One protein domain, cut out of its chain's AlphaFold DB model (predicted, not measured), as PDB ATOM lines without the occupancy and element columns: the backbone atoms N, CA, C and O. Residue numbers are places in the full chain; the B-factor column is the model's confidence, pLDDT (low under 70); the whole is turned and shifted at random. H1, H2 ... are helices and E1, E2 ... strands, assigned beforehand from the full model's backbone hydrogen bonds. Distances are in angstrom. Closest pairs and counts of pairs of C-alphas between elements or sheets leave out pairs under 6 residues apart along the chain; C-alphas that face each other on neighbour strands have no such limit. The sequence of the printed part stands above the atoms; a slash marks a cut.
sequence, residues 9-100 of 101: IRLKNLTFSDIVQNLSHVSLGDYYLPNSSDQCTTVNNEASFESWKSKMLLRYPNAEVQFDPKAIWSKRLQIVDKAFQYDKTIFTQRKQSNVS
ATOM      1  N   ILE A   9      32.649 -22.837   9.205       92.88
ATOM      2  CA  ILE A   9      33.707 -22.356   8.309       92.88
ATOM      3  C   ILE A   9      34.843 -23.368   8.360       92.88
ATOM      4  O   ILE A   9      35.313 -23.724   9.440       92.88
ATOM      5  N   ARG A  10      35.335 -23.829   7.205       95.56
ATOM      6  CA  ARG A  10      36.553 -24.653   7.186       95.56
ATOM      7  C   ARG A  10      37.693 -23.877   7.832       95.56
ATOM      8  O   ARG A  10      37.969 -22.758   7.408       95.56
ATOM      9  N   LEU A  11      38.416 -24.489   8.769       95.50
ATOM     10  CA  LEU A  11      39.500 -23.837   9.507       95.50
ATOM     11  C   LEU A  11      40.522 -23.183   8.569       95.50
ATOM     12  O   LEU A  11      40.991 -22.086   8.844       95.50
ATOM     13  N   LYS A  12      40.815 -23.804   7.419       96.50
ATOM     14  CA  LYS A  12      41.732 -23.247   6.409       96.50
ATOM     15  C   LYS A  12      41.264 -21.913   5.809       96.50
ATOM     16  O   LYS A  12      42.098 -21.085   5.455       96.50
ATOM     17  N   ASN A  13      39.952 -21.699   5.742       96.62
ATOM     18  CA  ASN A  13      39.325 -20.498   5.195       96.62
ATOM     19  C   ASN A  13      39.023 -19.451   6.274       96.62
ATOM     20  O   ASN A  13      38.688 -18.327   5.928       96.62
ATOM     21  N   LEU A  14      39.130 -19.811   7.555       95.25
ATOM     22  CA  LEU A  14      38.871 -18.903   8.664       95.25
ATOM     23  C   LEU A  14      39.866 -17.740   8.649       95.25
ATOM     24  O   LEU A  14      41.072 -17.968   8.536       95.25
ATOM     25  N   THR A  15      39.383 -16.516   8.805       95.19
ATOM     26  CA  THR A  15      40.202 -15.298   8.836       95.19
ATOM     27  C   THR A  15      40.176 -14.640  10.211       95.19
ATOM     28  O   THR A  15      39.289 -14.894  11.027       95.19
ATOM     29  N   PHE A  16      41.132 -13.741  10.466       92.94
ATOM     30  CA  PHE A  16      41.103 -12.932  11.684       92.94
ATOM     31  C   PHE A  16      39.862 -12.025  11.728       92.94
ATOM     32  O   PHE A  16      39.272 -11.843  12.789       92.94
ATOM     33  N   SER A  17      39.404 -11.527  10.575       91.81
ATOM     34  CA  SER A  17      38.164 -10.750  10.481       91.81
ATOM     35  C   SER A  17      36.944 -11.554  10.942       91.81
ATOM     36  O   SER A  17      36.108 -11.014  11.662       91.81
ATOM     37  N   ASP A  18      36.859 -12.847  10.607       91.56
ATOM     38  CA  ASP A  18      35.766 -13.707  11.082       91.56
ATOM     39  C   ASP A  18      35.761 -13.808  12.609       91.56
ATOM     40  O   ASP A  18      34.698 -13.752  13.226       91.56
ATOM     41  N   ILE A  19      36.941 -13.906  13.233       90.06
ATOM     42  CA  ILE A  19      37.078 -13.896  14.695       90.06
ATOM     43  C   ILE A  19      36.546 -12.585  15.271       90.06
ATOM     44  O   ILE A  19      35.706 -12.615  16.164       90.06
ATOM     45  N   VAL A  20      37.000 -11.447  14.743       88.19
ATOM     46  CA  VAL A  20      36.618 -10.110  15.229       88.19
ATOM     47  C   VAL A  20      35.113  -9.863  15.086       88.19
ATOM     48  O   VAL A  20      34.493  -9.280  15.970       88.19
ATOM     49  N   GLN A  21      34.512 -10.311  13.984       86.12
ATOM     50  CA  GLN A  21      33.091 -10.095  13.705       86.12
ATOM     51  C   GLN A  21      32.178 -11.025  14.512       86.12
ATOM     52  O   GLN A  21      31.090 -10.611  14.915       86.12
ATOM     53  N   ASN A  22      32.597 -12.273  14.749       85.56
ATOM     54  CA  ASN A  22      31.748 -13.288  15.381       85.56
ATOM     55  C   ASN A  22      32.002 -13.451  16.883       85.56
ATOM     56  O   ASN A  22      31.116 -13.908  17.608       85.56
ATOM     57  N   LEU A  23      33.187 -13.093  17.379       81.62
ATOM     58  CA  LEU A  23      33.502 -13.122  18.802       81.62
ATOM     59  C   LEU A  23      33.446 -11.702  19.360       81.62
ATOM     60  O   LEU A  23      34.271 -10.859  19.037       81.62
ATOM     61  N   SER A  24      32.503 -11.426  20.260       70.00
ATOM     62  CA  SER A  24      32.548 -10.182  21.035       70.00
ATOM     63  C   SER A  24      33.821 -10.163  21.896       70.00
ATOM     64  O   SER A  24      34.136 -11.180  22.524       70.00
ATOM     65  N   HIS A  25      34.527  -9.028  21.953       63.00
ATOM     66  CA  HIS A  25      35.788  -8.886  22.695       63.00
ATOM     67  C   HIS A  25      35.692  -9.402  24.138       63.00
ATOM     68  O   HIS A  25      34.723  -9.124  24.851       63.00
ATOM     69  N   VAL A  26      36.731 -10.102  24.593       60.09
ATOM     70  CA  VAL A  26      36.855 -10.586  25.973       60.09
ATOM     71  C   VAL A  26      37.830  -9.671  26.719       60.09
ATOM     72  O   VAL A  26      38.897 -10.085  27.138       60.09
ATOM     73  N   SER A  27      37.457  -8.394  26.871       57.09
ATOM     74  CA  SER A  27      38.302  -7.308  27.409       57.09
ATOM     75  C   SER A  27      39.582  -7.021  26.592       57.09
ATOM     76  O   SER A  27      40.183  -7.915  26.013       57.09
ATOM     77  N   LEU A  28      39.979  -5.747  26.495       65.44
ATOM     78  CA  LEU A  28      41.245  -5.284  25.885       65.44
ATOM     79  C   LEU A  28      41.577  -5.761  24.448       65.44
ATOM     80  O   LEU A  28      42.691  -5.547  23.986       65.44
ATOM     81  N   GLY A  29      40.620  -6.335  23.711       73.06
ATOM     82  CA  GLY A  29      40.842  -6.823  22.343       73.06
ATOM     83  C   GLY A  29      41.334  -8.272  22.249       73.06
ATOM     84  O   GLY A  29      41.614  -8.732  21.144       73.06
ATOM     85  N   ASP A  30      41.381  -9.000  23.366       86.50
ATOM     86  CA  ASP A  30      41.805 -10.399  23.397       86.50
ATOM     87  C   ASP A  30      40.665 -11.358  23.004       86.50
ATOM     88  O   ASP A  30      39.506 -11.226  23.425       86.50
ATOM     89  N   TYR A  31      41.024 -12.375  22.220       88.31
ATOM     90  CA  TYR A  31      40.197 -13.522  21.858       88.31
ATOM     91  C   TYR A  31      40.835 -14.802  22.387       88.31
ATOM     92  O   TYR A  31      42.040 -15.013  22.268       88.31
ATOM     93  N   TYR A  32      40.017 -15.698  22.930       89.25
ATOM     94  CA  TYR A  32      40.491 -16.967  23.471       89.25
ATOM     95  C   TYR A  32      40.063 -18.105  22.562       89.25
ATOM     96  O   TYR A  32      38.904 -18.527  22.574       89.25
ATOM     97  N   LEU A  33      41.004 -18.600  21.765       92.00
ATOM     98  CA  LEU A  33      40.738 -19.676  20.821       92.00
ATOM     99  C   LEU A  33      41.085 -21.031  21.454       92.00
ATOM    100  O   LEU A  33      42.065 -21.135  22.196       92.00
ATOM    101  N   PRO A  34      40.286 -22.081  21.214       91.81
ATOM    102  CA  PRO A  34      40.501 -23.385  21.819       91.81
ATOM    103  C   PRO A  34      41.784 -24.041  21.298       91.81
ATOM    104  O   PRO A  34      42.118 -23.951  20.115       91.81
ATOM    105  N   ASN A  35      42.456 -24.771  22.185       90.38
ATOM    106  CA  ASN A  35      43.452 -25.772  21.819       90.38
ATOM    107  C   ASN A  35      42.874 -27.175  22.041       90.38
ATOM    108  O   ASN A  35      41.795 -27.334  22.616       90.38
ATOM    109  N   SER A  36      43.593 -28.204  21.587       84.75
ATOM    110  CA  SER A  36      43.226 -29.593  21.883       84.75
ATOM    111  C   SER A  36      43.561 -30.017  23.312       84.75
ATOM    112  O   SER A  36      43.124 -31.072  23.745       84.75
ATOM    113  N   SER A  37      44.295 -29.197  24.065       82.75
ATOM    114  CA  SER A  37      44.381 -29.301  25.522       82.75
ATOM    115  C   SER A  37      43.231 -28.537  26.198       82.75
ATOM    116  O   SER A  37      42.464 -27.832  25.547       82.75
ATOM    117  N   ASP A  38      43.137 -28.606  27.528       77.25
ATOM    118  CA  ASP A  38      42.183 -27.800  28.316       77.25
ATOM    119  C   ASP A  38      42.495 -26.282  28.316       77.25
ATOM    120  O   ASP A  38      41.812 -25.510  28.988       77.25
ATOM    121  N   GLN A  39      43.546 -25.841  27.619       84.94
ATOM    122  CA  GLN A  39      43.965 -24.441  27.557       84.94
ATOM    123  C   GLN A  39      43.400 -23.730  26.321       84.94
ATOM    124  O   GLN A  39      43.088 -24.348  25.303       84.94
ATOM    125  N   CYS A  40      43.350 -22.402  26.389       88.06
ATOM    126  CA  CYS A  40      43.092 -21.540  25.238       88.06
ATOM    127  C   CYS A  40      44.383 -20.841  24.801       88.06
ATOM    128  O   CYS A  40      45.266 -20.580  25.618       88.06
ATOM    129  N   THR A  41      44.474 -20.514  23.516       90.62
ATOM    130  CA  THR A  41      45.470 -19.580  22.990       90.62
ATOM    131  C   THR A  41      44.869 -18.180  22.992       90.62
ATOM    132  O   THR A  41      43.797 -17.976  22.418       90.62
ATOM    133  N   THR A  42      45.553 -17.224  23.620       90.62
ATOM    134  CA  THR A  42      45.212 -15.803  23.493       90.62
ATOM    135  C   THR A  42      45.628 -15.307  22.116       90.62
ATOM    136  O   THR A  42      46.775 -15.475  21.701       90.62
ATOM    137  N   VAL A  43      44.685 -14.695  21.415       91.62
ATOM    138  CA  VAL A  43      44.846 -14.095  20.097       91.62
ATOM    139  C   VAL A  43      44.422 -12.640  20.211       91.62
ATOM    140  O   VAL A  43      43.291 -12.367  20.590       91.62
ATOM    141  N   ASN A  44      45.316 -11.712  19.892       91.25
ATOM    142  CA  ASN A  44      45.070 -10.269  20.019       91.25
ATOM    143  C   ASN A  44      45.341  -9.490  18.723       91.25
ATOM    144  O   ASN A  44      45.093  -8.291  18.640       91.25
ATOM    145  N   ASN A  45      45.852 -10.170  17.699       92.69
ATOM    146  CA  ASN A  45      46.118  -9.618  16.376       92.69
ATOM    147  C   ASN A  45      46.177 -10.730  15.318       92.69
ATOM    148  O   ASN A  45      46.216 -11.922  15.639       92.69
ATOM    149  N   GLU A  46      46.246 -10.329  14.052       94.94
ATOM    150  CA  GLU A  46      46.279 -11.237  12.904       94.94
ATOM    151  C   GLU A  46      47.482 -12.196  12.919       94.94
ATOM    152  O   GLU A  46      47.331 -13.377  12.620       94.94
ATOM    153  N   ALA A  47      48.662 -11.751  13.361       95.81
ATOM    154  CA  ALA A  47      49.845 -12.612  13.433       95.81
ATOM    155  C   ALA A  47      49.681 -13.750  14.462       95.81
ATOM    156  O   ALA A  47      50.012 -14.907  14.189       95.81
ATOM    157  N   SER A  48      49.138 -13.443  15.644       95.25
ATOM    158  CA  SER A  48      48.830 -14.445  16.673       95.25
ATOM    159  C   SER A  48      47.731 -15.413  16.217       95.25
ATOM    160  O   SER A  48      47.822 -16.615  16.482       95.25
ATOM    161  N   PHE A  49      46.749 -14.913  15.459       95.94
ATOM    162  CA  PHE A  49      45.708 -15.723  14.835       95.94
ATOM    163  C   PHE A  49      46.290 -16.702  13.810       95.94
ATOM    164  O   PHE A  49      46.046 -17.902  13.918       95.94
ATOM    165  N   GLU A  50      47.098 -16.227  12.862       97.44
ATOM    166  CA  GLU A  50      47.695 -17.081  11.831       97.44
ATOM    167  C   GLU A  50      48.659 -18.114  12.432       97.44
ATOM    168  O   GLU A  50      48.706 -19.263  11.983       97.44
ATOM    169  N   SER A  51      49.366 -17.765  13.514       96.81
ATOM    170  CA  SER A  51      50.177 -18.726  14.274       96.81
ATOM    171  C   SER A  51      49.323 -19.842  14.883       96.81
ATOM    172  O   SER A  51      49.659 -21.023  14.754       96.81
ATOM    173  N   TRP A  52      48.206 -19.492  15.529       96.19
ATOM    174  CA  TRP A  52      47.260 -20.470  16.069       96.19
ATOM    175  C   TRP A  52      46.664 -21.336  14.953       96.19
ATOM    176  O   TRP A  52      46.736 -22.564  15.021       96.19
ATOM    177  N   LYS A  53      46.155 -20.713  13.888       96.62
ATOM    178  CA  LYS A  53      45.530 -21.389  12.747       96.62
ATOM    179  C   LYS A  53      46.494 -22.368  12.079       96.62
ATOM    180  O   LYS A  53      46.114 -23.508  11.824       96.62
ATOM    181  N   SER A  54      47.750 -21.975  11.877       96.94
ATOM    182  CA  SER A  54      48.786 -22.839  11.294       96.94
ATOM    183  C   SER A  54      49.048 -24.084  12.146       96.94
ATOM    184  O   SER A  54      49.091 -25.196  11.622       96.94
ATOM    185  N   LYS A  55      49.156 -23.929  13.475       95.38
ATOM    186  CA  LYS A  55      49.325 -25.065  14.404       95.38
ATOM    187  C   LYS A  55      48.129 -26.009  14.365       95.38
ATOM    188  O   LYS A  55      48.298 -27.227  14.373       95.38
ATOM    189  N   MET A  56      46.927 -25.446  14.313       96.19
ATOM    190  CA  MET A  56      45.693 -26.218  14.260       96.19
ATOM    191  C   MET A  56      45.550 -26.967  12.933       96.19
ATOM    192  O   MET A  56      45.223 -28.147  12.950       96.19
ATOM    193  N   LEU A  57      45.870 -26.340  11.799       96.50
ATOM    194  CA  LEU A  57      45.822 -26.973  10.476       96.50
ATOM    195  C   LEU A  57      46.860 -28.079  10.294       96.50
ATOM    196  O   LEU A  57      46.579 -29.052   9.601       96.50
ATOM    197  N   LEU A  58      48.027 -27.961  10.931       95.88
ATOM    198  CA  LEU A  58      49.043 -29.013  10.905       95.88
ATOM    199  C   LEU A  58      48.513 -30.329  11.496       95.88
ATOM    200  O   LEU A  58      48.851 -31.404  11.010       95.88
ATOM    201  N   ARG A  59      47.688 -30.245  12.546       94.62
ATOM    202  CA  ARG A  59      47.173 -31.416  13.269       94.62
ATOM    203  C   ARG A  59      45.756 -31.817  12.849       94.62
ATOM    204  O   ARG A  59      45.426 -32.997  12.891       94.62
ATOM    205  N   TYR A  60      44.945 -30.852  12.421       96.00
ATOM    206  CA  TYR A  60      43.530 -31.012  12.074       96.00
ATOM    207  C   TYR A  60      43.225 -30.335  10.721       96.00
ATOM    208  O   TYR A  60      42.496 -29.342  10.659       96.00
ATOM    209  N   PRO A  61      43.781 -30.840   9.605       94.88
ATOM    210  CA  PRO A  61      43.719 -30.167   8.300       94.88
ATOM    211  C   PRO A  61      42.303 -30.053   7.716       94.88
ATOM    212  O   PRO A  61      42.040 -29.190   6.877       94.88
ATOM    213  N   ASN A  62      41.385 -30.915   8.162       95.38
ATOM    214  CA  ASN A  62      39.993 -30.956   7.711       95.38
ATOM    215  C   ASN A  62      39.016 -30.350   8.725       95.38
ATOM    216  O   ASN A  62      37.809 -30.481   8.541       95.38
ATOM    217  N   ALA A  63      39.525 -29.701   9.774       95.62
ATOM    218  CA  ALA A  63      38.686 -29.139  10.813       95.62
ATOM    219  C   ALA A  63      37.760 -28.045  10.282       95.62
ATOM    220  O   ALA A  63      38.133 -27.223   9.436       95.62
ATOM    221  N   GLU A  64      36.569 -27.997  10.857       96.31
ATOM    222  CA  GLU A  64      35.639 -26.889  10.707       96.31
ATOM    223  C   GLU A  64      35.504 -26.133  12.022       96.31
ATOM    224  O   GLU A  64      35.847 -26.625  13.099       96.31
ATOM    225  N   VAL A  65      35.028 -24.903  11.924       94.19
ATOM    226  CA  VAL A  65      34.866 -23.992  13.041       94.19
ATOM    227  C   VAL A  65      33.424 -23.544  13.112       94.19
ATOM    228  O   VAL A  65      32.839 -23.161  12.101       94.19
ATOM    229  N   GLN A  66      32.872 -23.579  14.318       93.06
ATOM    230  CA  GLN A  66      31.549 -23.060  14.623       93.06
ATOM    231  C   GLN A  66      31.647 -21.970  15.679       93.06
ATOM    232  O   GLN A  66      32.410 -22.086  16.645       93.06
ATOM    233  N   PHE A  67      30.851 -20.925  15.488       89.88
ATOM    234  CA  PHE A  67      30.741 -19.818  16.421       89.88
ATOM    235  C   PHE A  67      29.455 -19.927  17.234       89.88
ATOM    236  O   PHE A  67      28.374 -20.119  16.684       89.88
ATOM    237  N   ASP A  68      29.576 -19.747  18.543       88.69
ATOM    238  CA  ASP A  68      28.456 -19.566  19.461       88.69
ATOM    239  C   ASP A  68      28.704 -18.299  20.293       88.69
ATOM    240  O   ASP A  68      29.217 -18.374  21.412       88.69
ATOM    241  N   PRO A  69      28.372 -17.103  19.773       82.19
ATOM    242  CA  PRO A  69      28.638 -15.845  20.473       82.19
ATOM    243  C   PRO A  69      27.922 -15.742  21.830       82.19
ATOM    244  O   PRO A  69      28.336 -14.959  22.688       82.19
ATOM    245  N   LYS A  70      26.864 -16.537  22.045       83.94
ATOM    246  CA  LYS A  70      26.093 -16.573  23.294       83.94
ATOM    247  C   LYS A  70      26.733 -17.472  24.353       83.94
ATOM    248  O   LYS A  70      26.370 -17.367  25.524       83.94
ATOM    249  N   ALA A  71      27.680 -18.328  23.977       84.56
ATOM    250  CA  ALA A  71      28.417 -19.147  24.925       84.56
ATOM    251  C   ALA A  71      29.344 -18.307  25.820       84.56
ATOM    252  O   ALA A  71      29.716 -17.164  25.517       84.56
ATOM    253  N   ILE A  72      29.776 -18.921  26.927       83.12
ATOM    254  CA  ILE A  72      30.891 -18.401  27.727       83.12
ATOM    255  C   ILE A  72      32.118 -18.216  26.833       83.12
ATOM    256  O   ILE A  72      32.319 -18.991  25.898       83.12
ATOM    257  N   TRP A  73      32.947 -17.215  27.130       78.25
ATOM    258  CA  TRP A  73      34.039 -16.769  26.258       78.25
ATOM    259  C   TRP A  73      34.927 -17.909  25.721       78.25
ATOM    260  O   TRP A  73      35.259 -17.910  24.541       78.25
ATOM    261  N   SER A  74      35.223 -18.926  26.537       78.25
ATOM    262  CA  SER A  74      36.061 -20.086  26.179       78.25
ATOM    263  C   SER A  74      35.389 -21.118  25.267       78.25
ATOM    264  O   SER A  74      36.043 -22.039  24.780       78.25
ATOM    265  N   LYS A  75      34.074 -21.001  25.055       83.88
ATOM    266  CA  LYS A  75      33.249 -21.901  24.236       83.88
ATOM    267  C   LYS A  75      32.618 -21.204  23.030       83.88
ATOM    268  O   LYS A  75      31.856 -21.845  22.309       83.88
ATOM    269  N   ARG A  76      32.933 -19.923  22.802       87.12
ATOM    270  CA  ARG A  76      32.380 -19.155  21.679       87.12
ATOM    271  C   ARG A  76      32.916 -19.582  20.320       87.12
ATOM    272  O   ARG A  76      32.260 -19.327  19.320       87.12
ATOM    273  N   LEU A  77      34.079 -20.228  20.282       91.44
ATOM    274  CA  LEU A  77      34.599 -20.900  19.098       91.44
ATOM    275  C   LEU A  77      34.756 -22.387  19.403       91.44
ATOM    276  O   LEU A  77      35.366 -22.764  20.405       91.44
ATOM    277  N   GLN A  78      34.226 -23.231  18.527       92.69
ATOM    278  CA  GLN A  78      34.322 -24.682  18.629       92.69
ATOM    279  C   GLN A  78      34.984 -25.253  17.382       92.69
ATOM    280  O   GLN A  78      34.636 -24.886  16.264       92.69
ATOM    281  N   ILE A  79      35.934 -26.167  17.590       93.56
ATOM    282  CA  ILE A  79      36.555 -26.940  16.515       93.56
ATOM    283  C   ILE A  79      35.763 -28.232  16.331       93.56
ATOM    284  O   ILE A  79      35.673 -29.066  17.240       93.56
ATOM    285  N   VAL A  80      35.202 -28.398  15.141       93.88
ATOM    286  CA  VAL A  80      34.466 -29.581  14.712       93.88
ATOM    287  C   VAL A  80      35.420 -30.458  13.909       93.88
ATOM    288  O   VAL A  80      35.587 -30.301  12.704       93.88
ATOM    289  N   ASP A  81      36.093 -31.365  14.614       95.31
ATOM    290  CA  ASP A  81      36.985 -32.367  14.036       95.31
ATOM    291  C   ASP A  81      37.084 -33.578  14.976       95.31
ATOM    292  O   ASP A  81      37.215 -33.425  16.192       95.31
ATOM    293  N   LYS A  82      37.013 -34.798  14.431       93.31
ATOM    294  CA  LYS A  82      37.014 -36.021  15.253       93.31
ATOM    295  C   LYS A  82      38.333 -36.220  16.003       93.31
ATOM    296  O   LYS A  82      38.305 -36.626  17.163       93.31
ATOM    297  N   ALA A  83      39.469 -35.936  15.366       92.62
ATOM    298  CA  ALA A  83      40.777 -36.070  15.995       92.62
ATOM    299  C   ALA A  83      40.973 -35.000  17.076       92.62
ATOM    300  O   ALA A  83      41.483 -35.305  18.151       92.62
ATOM    301  N   PHE A  84      40.479 -33.780  16.849       93.25
ATOM    302  CA  PHE A  84      40.482 -32.731  17.868       93.25
ATOM    303  C   PHE A  84      39.699 -33.139  19.123       93.25
ATOM    304  O   PHE A  84      40.199 -32.995  20.238       93.25
ATOM    305  N   GLN A  85      38.484 -33.676  18.957       91.56
ATOM    306  CA  GLN A  85      37.654 -34.113  20.087       91.56
ATOM    307  C   GLN A  85      38.264 -35.310  20.827       91.56
ATOM    308  O   GLN A  85      38.217 -35.372  22.060       91.56
ATOM    309  N   TYR A  86      38.877 -36.240  20.089       90.81
ATOM    310  CA  TYR A  86      39.624 -37.347  20.677       90.81
ATOM    311  C   TYR A  86      40.792 -36.841  21.532       90.81
ATOM    312  O   TYR A  86      40.876 -37.176  22.712       90.81
ATOM    313  N   ASP A  87      41.643 -35.973  20.977       90.69
ATOM    314  CA  ASP A  87      42.789 -35.404  21.692       90.69
ATOM    315  C   ASP A  87      42.352 -34.668  22.962       90.69
ATOM    316  O   ASP A  87      42.923 -34.882  24.033       90.69
ATOM    317  N   LYS A  88      41.287 -33.867  22.863       87.75
ATOM    318  CA  LYS A  88      40.710 -33.147  24.000       87.75
ATOM    319  C   LYS A  88      40.276 -34.088  25.114       87.75
ATOM    320  O   LYS A  88      40.638 -33.880  26.268       87.75
ATOM    321  N   THR A  89      39.591 -35.172  24.759       87.00
ATOM    322  CA  THR A  89      39.158 -36.199  25.716       87.00
ATOM    323  C   THR A  89      40.349 -36.850  26.424       87.00
ATOM    324  O   THR A  89      40.338 -36.979  27.647       87.00
ATOM    325  N   ILE A  90      41.408 -37.201  25.685       86.56
ATOM    326  CA  ILE A  90      42.627 -37.791  26.256       86.56
ATOM    327  C   ILE A  90      43.311 -36.826  27.233       86.56
ATOM    328  O   ILE A  90      43.734 -37.242  28.313       86.56
ATOM    329  N   PHE A  91      43.418 -35.540  26.890       80.25
ATOM    330  CA  PHE A  91      44.024 -34.545  27.777       80.25
ATOM    331  C   PHE A  91      43.205 -34.322  29.048       80.25
ATOM    332  O   PHE A  91      43.783 -34.312  30.138       80.25
ATOM    333  N   THR A  92      41.882 -34.195  28.935       77.31
ATOM    334  CA  THR A  92      41.003 -34.030  30.098       77.31
ATOM    335  C   THR A  92      41.074 -35.253  31.023       77.31
ATOM    336  O   THR A  92      41.221 -35.093  32.234       77.31
ATOM    337  N   GLN A  93      41.069 -36.475  30.474       76.88
ATOM    338  CA  GLN A  93      41.195 -37.708  31.263       76.88
ATOM    339  C   GLN A  93      42.539 -37.797  31.993       76.88
ATOM    340  O   GLN A  93      42.571 -38.055  33.193       76.88
ATOM    341  N   ARG A  94      43.656 -37.518  31.307       70.06
ATOM    342  CA  ARG A  94      44.994 -37.514  31.929       70.06
ATOM    343  C   ARG A  94      45.107 -36.494  33.058       70.06
ATOM    344  O   ARG A  94      45.733 -36.770  34.075       70.06
ATOM    345  N   LYS A  95      44.493 -35.321  32.895       62.47
ATOM    346  CA  LYS A  95      44.451 -34.300  33.944       62.47
ATOM    347  C   LYS A  95      43.662 -34.784  35.157       62.47
ATOM    348  O   LYS A  95      44.129 -34.607  36.272       62.47
ATOM    349  N   GLN A  96      42.514 -35.425  34.951       62.66
ATOM    350  CA  GLN A  96      41.692 -35.945  36.043       62.66
ATOM    351  C   GLN A  96      42.404 -37.060  36.828       62.66
ATOM    352  O   GLN A  96      42.364 -37.068  38.059       62.66
ATOM    353  N   SER A  97      43.142 -37.932  36.136       61.16
ATOM    354  CA  SER A  97      43.969 -38.960  36.777       61.16
ATOM    355  C   SER A  97      45.112 -38.382  37.623       61.16
ATOM    356  O   SER A  97      45.455 -38.965  38.643       61.16
ATOM    357  N   ASN A  98      45.669 -37.222  37.252       58.22
ATOM    358  CA  ASN A  98      46.784 -36.592  37.974       58.22
ATOM    359  C   ASN A  98      46.367 -35.761  39.202       58.22
ATOM    360  O   ASN A  98      47.234 -35.353  39.964       58.22
ATOM    361  N   VAL A  99      45.073 -35.482  39.396       56.66
ATOM    362  CA  VAL A  99      44.555 -34.763  40.584       56.66
ATOM    363  C   VAL A  99      44.076 -35.745  41.670       56.66
ATOM    364  O   VAL A  99      43.660 -35.330  42.743       56.66
ATOM    365  N   SER A 100      44.147 -37.056  41.413       50.06
ATOM    366  CA  SER A 100      43.655 -38.108  42.319       50.06
ATOM    367  C   SER A 100      44.760 -38.771  43.169       50.06
ATOM    368  O   SER A 100      44.610 -39.935  43.539       50.06
TER     369      SER A 100
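What this domain is: This is residues 9 to 100 of the 101 residues of an uncharacterized protein of Sphingobacterium multivorum (UniProt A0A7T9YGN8). Look for a small body made of two strand hairpins, E1-E2 and E3-E4, with E1 and E4 at the seam between them and the helix H2 packed beside the hairpin E1-E2. The short helix H1 sits at the starting end of H2, while the long helix H3 leads away from the end of E4 as an arm. The printed part has 92 residues, with three named helices and four named strands in the order H1, E1, E2, H2, E3, E4, H3; its two sheets, E1 - E2 and E3 - E4, are both antiparallel, and its class is mixed, helices and strands. It is compact, with a radius of gyration of the C-alphas of 13.3 A, and spans 40 by 29 by 23 A.

How they stand to each other: Start at E1, residues 31 to 34, and E2, residues 40 to 43, a hairpin with directions at 144 degrees; N 31 and O 43 are 2.8 A apart, within hydrogen-bond range. Next find E3, residues 64 to 67, and E4, residues 77 to 80, a hairpin at 150 degrees, where N 66 and O 78 are 2.9 A apart, also within range. The closest C-alphas of E1 and E4, those of Leu 33 and Leu 77, are 6.5 A apart. Residues 9 to 10 pair antiparallel with residues 64 to 65 of E3. Now turn to H2, residues 46 to 59: its closest C-alphas to E2 are those of Phe 49 and Val 43, 5.6 A apart. H2 and E1 are near each other, with 6 pairs of C-alphas within 10 A. H1, residues 16 to 22, only just touches H2, with 3 pairs of C-alphas within 8 A; the closest, Phe 16 and Glu 46, are 5.6 A apart. Their lines are about perpendicular, at 86 degrees, and H2 touches H1 with residues 46 to 50 alone. H3, residues 82 to 98, touches no helix; it is apart from H2, but only just, at 8.2 A. In H1 and H3 every O i to N i+4 pair is within hydrogen-bond range; in H2 9 of 10 are.

Where its parts are: Find C-alpha 31 at (40.197, -13.522, 21.858), where E1 begins its 9.9 A; E2 measures 9.2 A, E3 10.3 A and E4 9.7 A. H1 begins at C-alpha 16, (41.103, -12.932, 11.684), and covers 10.1 A, while H2 covers 20.2 A. H3 runs 24.7 A to C-alpha 98 at (46.784, -36.592, 37.974).

The domain as a whole: The C-alphas farthest apart are those of Ser 17 and Ser 100, at 42.3 A. The printed part has no cut, and no link is long. Look at the B-factor column for pLDDT: the mean of the printed part is 86.6, and residues 25 to 28 and 95 to 100, of which 95 to 98 belong to H3, are under 70.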